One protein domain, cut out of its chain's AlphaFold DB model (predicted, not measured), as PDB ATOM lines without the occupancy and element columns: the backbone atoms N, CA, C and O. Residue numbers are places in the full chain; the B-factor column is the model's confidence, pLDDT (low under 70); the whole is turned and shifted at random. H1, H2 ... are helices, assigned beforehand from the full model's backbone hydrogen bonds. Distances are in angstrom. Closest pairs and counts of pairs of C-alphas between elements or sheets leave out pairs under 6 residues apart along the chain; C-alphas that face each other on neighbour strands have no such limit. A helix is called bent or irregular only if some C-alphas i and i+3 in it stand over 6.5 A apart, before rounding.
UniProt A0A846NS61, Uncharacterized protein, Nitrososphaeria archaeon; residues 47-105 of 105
ATOM      1  N   ASP A  47      38.746 -15.765 -40.320       97.19
ATOM      2  CA  ASP A  47      38.197 -16.948 -40.998       97.19
ATOM      3  C   ASP A  47      38.209 -18.178 -40.076       97.19
ATOM      4  O   ASP A  47      37.175 -18.815 -39.852       97.19
ATOM      5  N   ALA A  48      39.348 -18.467 -39.439       96.75
ATOM      6  CA  ALA A  48      39.473 -19.610 -38.539       96.75
ATOM      7  C   ALA A  48      38.582 -19.485 -37.287       96.75
ATOM      8  O   ALA A  48      37.958 -20.468 -36.870       96.75
ATOM      9  N   VAL A  49      38.494 -18.288 -36.698       97.44
ATOM     10  CA  VAL A  49      37.620 -18.003 -35.549       97.44
ATOM     11  C   VAL A  49      36.149 -18.155 -35.923       97.44
ATOM     12  O   VAL A  49      35.401 -18.788 -35.174       97.44
ATOM     13  N   SER A  50      35.736 -17.673 -37.099       97.19
ATOM     14  CA  SER A  50      34.354 -17.814 -37.571       97.19
ATOM     15  C   SER A  50      33.911 -19.282 -37.604       97.19
ATOM     16  O   SER A  50      32.826 -19.617 -37.123       97.19
ATOM     17  N   GLY A  51      34.789 -20.191 -38.047       97.00
ATOM     18  CA  GLY A  51      34.527 -21.629 -38.049       97.00
ATOM     19  C   GLY A  51      34.321 -22.209 -36.646       97.00
ATOM     20  O   GLY A  51      33.445 -23.056 -36.449       97.00
ATOM     21  N   LEU A  52      35.076 -21.730 -35.650       97.75
ATOM     22  CA  LEU A  52      34.889 -22.122 -34.250       97.75
ATOM     23  C   LEU A  52      33.548 -21.618 -33.695       97.75
ATOM     24  O   LEU A  52      32.845 -22.384 -33.035       97.75
ATOM     25  N   ILE A  53      33.191 -20.360 -33.975       97.81
ATOM     26  CA  ILE A  53      31.940 -19.732 -33.520       97.81
ATOM     27  C   ILE A  53      30.730 -20.462 -34.101       97.81
ATOM     28  O   ILE A  53      29.822 -20.850 -33.361       97.81
ATOM     29  N   VAL A  54      30.736 -20.714 -35.411       97.88
ATOM     30  CA  VAL A  54      29.655 -21.436 -36.090       97.88
ATOM     31  C   VAL A  54      29.534 -22.859 -35.547       97.88
ATOM     32  O   VAL A  54      28.435 -23.292 -35.204       97.88
ATOM     33  N   ALA A  55      30.650 -23.579 -35.389       97.81
ATOM     34  CA  ALA A  55      30.622 -24.919 -34.807       97.81
ATOM     35  C   ALA A  55      30.059 -24.909 -33.376       97.81
ATOM     36  O   ALA A  55      29.290 -25.802 -33.015       97.81
ATOM     37  N   ALA A  56      30.426 -23.911 -32.562       97.88
ATOM     38  CA  ALA A  56      29.925 -23.760 -31.199       97.88
ATOM     39  C   ALA A  56      28.411 -23.535 -31.178       97.88
ATOM     40  O   ALA A  56      27.725 -24.204 -30.409       97.88
ATOM     41  N   ALA A  57      27.885 -22.676 -32.054       98.06
ATOM     42  CA  ALA A  57      26.447 -22.475 -32.184       98.06
ATOM     43  C   ALA A  57      25.729 -23.766 -32.600       98.06
ATOM     44  O   ALA A  57      24.737 -24.140 -31.983       98.06
ATOM     45  N   LEU A  58      26.242 -24.495 -33.597       97.62
ATOM     46  CA  LEU A  58      25.575 -25.673 -34.168       97.62
ATOM     47  C   LEU A  58      25.334 -26.824 -33.180       97.62
ATOM     48  O   LEU A  58      24.439 -27.636 -33.420       97.62
ATOM     49  N   VAL A  59      26.109 -26.905 -32.096       96.19
ATOM     50  CA  VAL A  59      25.938 -27.930 -31.048       96.19
ATOM     51  C   VAL A  59      25.063 -27.477 -29.877       96.19
ATOM     52  O   VAL A  59      24.783 -28.275 -28.985       96.19
ATOM     53  N   MET A  60      24.642 -26.212 -29.847       95.94
ATOM     54  CA  MET A  60      23.717 -25.699 -28.836       95.94
ATOM     55  C   MET A  60      22.267 -26.062 -29.198       95.94
ATOM     56  O   MET A  60      21.950 -26.138 -30.386       95.94
ATOM     57  N   PRO A  61      21.359 -26.220 -28.213       96.38
ATOM     58  CA  PRO A  61      19.974 -26.626 -28.471       96.38
ATOM     59  C   PRO A  61      19.253 -25.765 -29.519       96.38
ATOM     60  O   PRO A  61      18.646 -26.301 -30.443       96.38
ATOM     61  N   ASN A  62      19.387 -24.438 -29.424       96.44
ATOM     62  CA  ASN A  62      18.693 -23.493 -30.307       96.44
ATOM     63  C   ASN A  62      19.475 -23.141 -31.579       96.44
ATOM     64  O   ASN A  62      18.936 -22.471 -32.456       96.44
ATOM     65  N   ARG A  63      20.747 -23.552 -31.681       97.12
ATOM     66  CA  ARG A  63      21.632 -23.291 -32.830       97.12
ATOM     67  C   ARG A  63      21.775 -21.814 -33.230       97.12
ATOM     68  O   ARG A  63      22.004 -21.504 -34.396       97.12
ATOM     69  N   LYS A  64      21.650 -20.891 -32.270       97.38
ATOM     70  CA  LYS A  64      21.725 -19.440 -32.503       97.38
ATOM     71  C   LYS A  64      23.112 -18.884 -32.195       97.38
ATOM     72  O   LYS A  64      23.630 -19.083 -31.100       97.38
ATOM     73  N   LEU A  65      23.664 -18.100 -33.126       97.00
ATOM     74  CA  LEU A  65      24.929 -17.375 -32.927       97.00
ATOM     75  C   LEU A  65      24.855 -16.408 -31.738       97.00
ATOM     76  O   LEU A  65      25.799 -16.323 -30.962       97.00
ATOM     77  N   SER A  66      23.711 -15.745 -31.545       97.00
ATOM     78  CA  SER A  66      23.485 -14.785 -30.454       97.00
ATOM     79  C   SER A  66      23.570 -15.390 -29.049       97.00
ATOM     80  O   SER A  66      23.630 -14.658 -28.068       97.00
ATOM     81  N   GLU A  67      23.531 -16.718 -28.926       96.75
ATOM     82  CA  GLU A  67      23.649 -17.415 -27.642       96.75
ATOM     83  C   GLU A  67      25.089 -17.867 -27.347       96.75
ATOM     84  O   GLU A  67      25.387 -18.294 -26.227       96.75
ATOM     85  N   VAL A  68      25.997 -17.769 -28.325       97.44
ATOM     86  CA  VAL A  68      27.404 -18.134 -28.155       97.44
ATOM     87  C   VAL A  68      28.078 -17.121 -27.235       97.44
ATOM     88  O   VAL A  68      28.058 -15.918 -27.470       97.44
ATOM     89  N   ARG A  69      28.695 -17.620 -26.161       96.88
ATOM     90  CA  ARG A  69      29.407 -16.804 -25.170       96.88
ATOM     91  C   ARG A  69      30.909 -17.042 -25.257       96.88
ATOM     92  O   ARG A  69      31.336 -18.178 -25.475       96.88
ATOM     93  N   LEU A  70      31.698 -16.020 -24.928       96.44
ATOM     94  CA  LEU A  70      33.164 -16.093 -24.870       96.44
ATOM     95  C   LEU A  70      33.665 -17.290 -24.040       96.44
ATOM     96  O   LEU A  70      34.528 -18.044 -24.480       96.44
ATOM     97  N   LYS A  71      33.064 -17.552 -22.870       96.50
ATOM     98  CA  LYS A  71      33.409 -18.717 -22.030       96.50
ATOM     99  C   LYS A  71      33.255 -20.049 -22.778       96.50
ATOM    100  O   LYS A  71      34.099 -20.933 -22.633       96.50
ATOM    101  N   THR A  72      32.201 -20.194 -23.583       95.50
ATOM    102  CA  THR A  72      31.981 -21.386 -24.411       95.50
ATOM    103  C   THR A  72      33.077 -21.503 -25.462       95.50
ATOM    104  O   THR A  72      33.675 -22.571 -25.581       95.50
ATOM    105  N   LEU A  73      33.404 -20.411 -26.158       97.31
ATOM    106  CA  LEU A  73      34.463 -20.389 -27.173       97.31
ATOM    107  C   LEU A  73      35.830 -20.747 -26.587       97.31
ATOM    108  O   LEU A  73      36.505 -21.620 -27.125       97.31
ATOM    109  N   LYS A  74      36.200 -20.181 -25.430       96.94
ATOM    110  CA  LYS A  74      37.455 -20.501 -24.727       96.94
ATOM    111  C   LYS A  74      37.561 -21.987 -24.378       96.94
ATOM    112  O   LYS A  74      38.621 -22.588 -24.545       96.94
ATOM    113  N   ASN A  75      36.468 -22.595 -23.917       96.56
ATOM    114  CA  ASN A  75      36.436 -24.026 -23.609       96.56
ATOM    115  C   ASN A  75      36.533 -24.879 -24.881       96.56
ATOM    116  O   ASN A  75      37.321 -25.821 -24.933       96.56
ATOM    117  N   LYS A  76      35.774 -24.524 -25.923       96.50
ATOM    118  CA  LYS A  76      35.770 -25.233 -27.209       96.50
ATOM    119  C   LYS A  76      37.089 -25.112 -27.967       96.50
ATOM    120  O   LYS A  76      37.487 -26.063 -28.623       96.50
ATOM    121  N   PHE A  77      37.797 -23.995 -27.834       97.19
ATOM    122  CA  PHE A  77      39.129 -23.817 -28.402       97.19
ATOM    123  C   PHE A  77      40.158 -24.790 -27.800       97.19
ATOM    124  O   PHE A  77      40.985 -25.344 -28.526       97.19
ATOM    125  N   LYS A  78      40.090 -25.031 -26.483       96.38
ATOM    126  CA  LYS A  78      40.981 -25.969 -25.772       96.38
ATOM    127  C   LYS A  78      40.682 -27.434 -26.106       96.38
ATOM    128  O   LYS A  78      41.588 -28.266 -26.073       96.38
ATOM    129  N   ASP A  79      39.434 -27.749 -26.449       97.44
ATOM    130  CA  ASP A  79      39.015 -29.084 -26.871       97.44
ATOM    131  C   ASP A  79      39.424 -29.366 -28.328       97.44
ATOM    132  O   ASP A  79      38.766 -28.971 -29.291       97.44
ATOM    133  N   ARG A  80      40.524 -30.104 -28.507       94.75
ATOM    134  CA  ARG A  80      41.040 -30.455 -29.841       94.75
ATOM    135  C   ARG A  80      40.124 -31.402 -30.622       94.75
ATOM    136  O   ARG A  80      40.216 -31.439 -31.854       94.75
ATOM    137  N   SER A  81      39.258 -32.150 -29.936       96.69
ATOM    138  CA  SER A  81      38.296 -33.055 -30.574       96.69
ATOM    139  C   SER A  81      37.112 -32.297 -31.176       96.69
ATOM    140  O   SER A  81      36.540 -32.723 -32.180       96.69
ATOM    141  N   PHE A  82      36.788 -31.130 -30.620       97.81
ATOM    142  CA  PHE A  82      35.726 -30.270 -31.109       97.81
ATOM    143  C   PHE A  82      36.162 -29.469 -32.337       97.81
ATOM    144  O   PHE A  82      37.236 -28.879 -32.335       97.81
ATOM    145  N   ALA A  83      35.323 -29.405 -33.376       96.69
ATOM    146  CA  ALA A  83      35.607 -28.656 -34.606       96.69
ATOM    147  C   ALA A  83      36.999 -28.981 -35.194       96.69
ATOM    148  O   ALA A  83      37.807 -28.093 -35.453       96.69
ATOM    149  N   ARG A  84      37.298 -30.279 -35.397       96.12
ATOM    150  CA  ARG A  84      38.628 -30.772 -35.824       96.12
ATOM    151  C   ARG A  84      39.211 -30.060 -37.048       96.12
ATOM    152  O   ARG A  84      40.427 -29.916 -37.113       96.12
ATOM    153  N   ASN A  85      38.357 -29.597 -37.960       93.25
ATOM    154  CA  ASN A  85      38.756 -28.905 -39.188       93.25
ATOM    155  C   ASN A  85      39.224 -27.456 -38.963       93.25
ATOM    156  O   ASN A  85      39.847 -26.881 -39.850       93.25
ATOM    157  N   VAL A  86      38.942 -26.860 -37.800       95.00
ATOM    158  CA  VAL A  86      39.426 -25.521 -37.452       95.00
ATOM    159  C   VAL A  86      40.907 -25.609 -37.099       95.00
ATOM    160  O   VAL A  86      41.311 -26.377 -36.225       95.00
ATOM    161  N   ASP A  87      41.741 -24.814 -37.761       95.25
ATOM    162  CA  ASP A  87      43.172 -24.754 -37.470       95.25
ATOM    163  C   ASP A  87      43.425 -23.780 -36.310       95.25
ATOM    164  O   ASP A  87      43.336 -22.562 -36.450       95.25
ATOM    165  N   ARG A  88      43.753 -24.323 -35.136       95.50
ATOM    166  CA  ARG A  88      43.944 -23.534 -33.908       95.50
ATOM    167  C   ARG A  88      45.208 -22.681 -33.997       95.50
ATOM    168  O   ARG A  88      45.271 -21.650 -33.343       95.50
ATOM    169  N   LYS A  89      46.187 -23.067 -34.828       96.00
ATOM    170  CA  LYS A  89      47.378 -22.243 -35.068       96.00
ATOM    171  C   LYS A  89      47.016 -20.970 -35.828       96.00
ATOM    172  O   LYS A  89      47.534 -19.918 -35.486       96.00
ATOM    173  N   LYS A  90      46.081 -21.053 -36.785       97.06
ATOM    174  CA  LYS A  90      45.564 -19.873 -37.497       97.06
ATOM    175  C   LYS A  90      44.855 -18.898 -36.560       97.06
ATOM    176  O   LYS A  90      45.048 -17.704 -36.698       97.06
ATOM    177  N   ILE A  91      44.094 -19.394 -35.583       97.44
ATOM    178  CA  ILE A  91      43.456 -18.539 -34.566       97.44
ATOM    179  C   ILE A  91      44.504 -17.821 -33.701       97.44
ATOM    180  O   ILE A  91      44.333 -16.659 -33.356       97.44
ATOM    181  N   MET A  92      45.613 -18.484 -33.368       97.31
ATOM    182  CA  MET A  92      46.664 -17.875 -32.542       97.31
ATOM    183  C   MET A  92      47.490 -16.802 -33.266       97.31
ATOM    184  O   MET A  92      48.248 -16.098 -32.598       97.31
ATOM    185  N   LEU A  93      47.321 -16.628 -34.585       97.00
ATOM    186  CA  LEU A  93      47.905 -15.498 -35.316       97.00
ATOM    187  C   LEU A  93      47.363 -14.147 -34.827       97.00
ATOM    188  O   LEU A  93      48.013 -13.135 -35.077       97.00
ATOM    189  N   CYS A  94      46.259 -14.121 -34.060       97.12
ATOM    190  CA  CYS A  94      45.766 -12.917 -33.382       97.12
ATOM    191  C   CYS A  94      46.878 -12.188 -32.599       97.12
ATOM    192  O   CYS A  94      46.949 -10.962 -32.605       97.12
ATOM    193  N   LYS A  95      47.820 -12.939 -32.012       97.31
ATOM    194  CA  LYS A  95      48.949 -12.378 -31.260       97.31
ATOM    195  C   LYS A  95      49.922 -11.604 -32.137       97.31
ATOM    196  O   LYS A  95      50.473 -10.599 -31.705       97.31
ATOM    197  N   GLU A  96      50.130 -12.058 -33.369       96.25
ATOM    198  CA  GLU A  96      51.027 -11.398 -34.323       96.25
ATOM    199  C   GLU A  96      50.429 -10.114 -34.904       96.25
ATOM    200  O   GLU A  96      51.160  -9.311 -35.478       96.25
ATOM    201  N   ILE A  97      49.118  -9.914 -34.749       96.31
ATOM    202  CA  ILE A  97      48.412  -8.688 -35.142       96.31
ATOM    203  C   ILE A  97      48.060  -7.800 -33.939       96.31
ATOM    204  O   ILE A  97      47.278  -6.866 -34.077       96.31
ATOM    205  N   GLY A  98      48.648  -8.074 -32.769       96.44
ATOM    206  CA  GLY A  98      48.547  -7.219 -31.584       96.44
ATOM    207  C   GLY A  98      47.344  -7.480 -30.676       96.44
ATOM    208  O   GLY A  98      47.084  -6.663 -29.801       96.44
ATOM    209  N   PHE A  99      46.630  -8.596 -30.851       96.88
ATOM    210  CA  PHE A  99      45.501  -8.969 -29.999       96.88
ATOM    211  C   PHE A  99      45.810 -10.202 -29.154       96.88
ATOM    212  O   PHE A  99      46.285 -11.230 -29.654       96.88
ATOM    213  N   ASP A 100      45.451 -10.146 -27.875       95.19
ATOM    214  CA  ASP A 100      45.310 -11.363 -27.095       95.19
ATOM    215  C   ASP A 100      44.101 -12.174 -27.572       95.19
ATOM    216  O   ASP A 100      43.164 -11.673 -28.192       95.19
ATOM    217  N   PHE A 101      44.126 -13.476 -27.286       91.44
ATOM    218  CA  PHE A 101      43.087 -14.401 -27.742       91.44
ATOM    219  C   PHE A 101      41.682 -14.016 -27.255       91.44
ATOM    220  O   PHE A 101      40.708 -14.276 -27.950       91.44
ATOM    221  N   GLU A 102      41.576 -13.442 -26.056       92.69
ATOM    222  CA  GLU A 102      40.287 -13.048 -25.479       92.69
ATOM    223  C   GLU A 102      39.755 -11.755 -26.086       92.69
ATOM    224  O   GLU A 102      38.554 -11.661 -26.284       92.69
ATOM    225  N   ASP A 103      40.635 -10.812 -26.422       94.06
ATOM    226  CA  ASP A 103      40.242  -9.542 -27.040       94.06
ATOM    227  C   ASP A 103      39.844  -9.722 -28.509       94.06
ATOM    228  O   ASP A 103      39.057  -8.947 -29.046       94.06
ATOM    229  N   PHE A 104      40.389 -10.749 -29.169       94.56
ATOM    230  CA  PHE A 104      40.036 -11.079 -30.547       94.56
ATOM    231  C   PHE A 104      38.696 -11.836 -30.676       94.56
ATOM    232  O   PHE A 104      38.109 -11.838 -31.760       94.56
ATOM    233  N   LEU A 105      38.230 -12.516 -29.620       90.19
ATOM    234  CA  LEU A 105      37.006 -13.338 -29.627       90.19
ATOM    235  C   LEU A 105      35.761 -12.581 -29.160       90.19
ATOM    236  O   LEU A 105      34.708 -12.803 -29.800       90.19
TER     237      LEU A 105
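This is residues 47 to 105 of the 105 residues of an uncharacterized protein of Nitrososphaeria archaeon (UniProt A0A846NS61). Two helices, H1 and H3, meet at their beginnings in a wide corner and point away from each other along the length of the domain, while H2 crosses one side of H1 at residues 52 to 56. H4, a short turn of helix, folds back from the far end of H3 towards H2, and the link from H1 to H2 makes a loop beyond the far end of H1. The printed part has 59 residues, with four named helices in the order H1, H2, H3, H4 and no named strand; the class is all helix. The whole is compact, with a radius of gyration of the C-alphas of 11.2 A, and elongated, spanning 35 by 21 by 18 A.

H1, residues 47 to 58, is the longest helix. With residues 52 to 56 alone it touches H2, residues 70 to 78; their closest C-alphas are those of Ile 53 and Leu 73, 6.9 A apart. The lines of H1 and H2 stand at 72 degrees, only just about perpendicular. H1 and H3, residues 88 to 97, touch only at their ends, H1 with residues 48 to 49 alone; the closest C-alphas, those of Ala 48 and Ile 91, are 5.7 A apart. H1 and H3 run opposite ways at a steep tilt of 50 degrees. H2 and H3 are close but not clearly touching, with the closest C-alphas, those of Phe 77 and Arg 88, 7.3 A apart. H4, residues 101 to 104, touches H3 only at the corner by their link, where the closest C-alphas, those of Cys 94 and Phe 101, are 6.4 A apart. H2 and H4 are close but not clearly touching, the closest C-alphas, those of Leu 70 and Glu 102, being 7.8 A apart; H1 and H4 are apart. Every O i to N i+4 pair is within hydrogen-bond range in H1 and H2, against 3 of 6 in H3, where 7 of 7 O i to N i+3 pairs are; H4 is too short for an O i to N i+4 pair.

H1 begins at C-alpha 47, (38.197, -16.948, -40.998), and is 16.8 A long from first to last C-alpha. H2 measures 12.6 A. H3 measures 15.6 A from C-alpha 88 at (43.944, -23.534, -33.908); it is neither bent nor irregular, but only just, as C-alphas 91 and 94 are 6.2 A apart. H4 measures 5.3 A and ends at C-alpha 104, (40.036, -11.079, -30.547).

The two C-alphas farthest apart, those of Pro 61 and Glu 96, are 35.1 A apart. The printed part has no cut and ends at Leu 105, the chain's last residue. The link from H1 to H2 is long, with 11 residues; that from H2 to H3 is short, with 9, and that from H3 to H4 is tight, with 3. The mean pLDDT of the printed part is 96.4, and no printed residue is under 70.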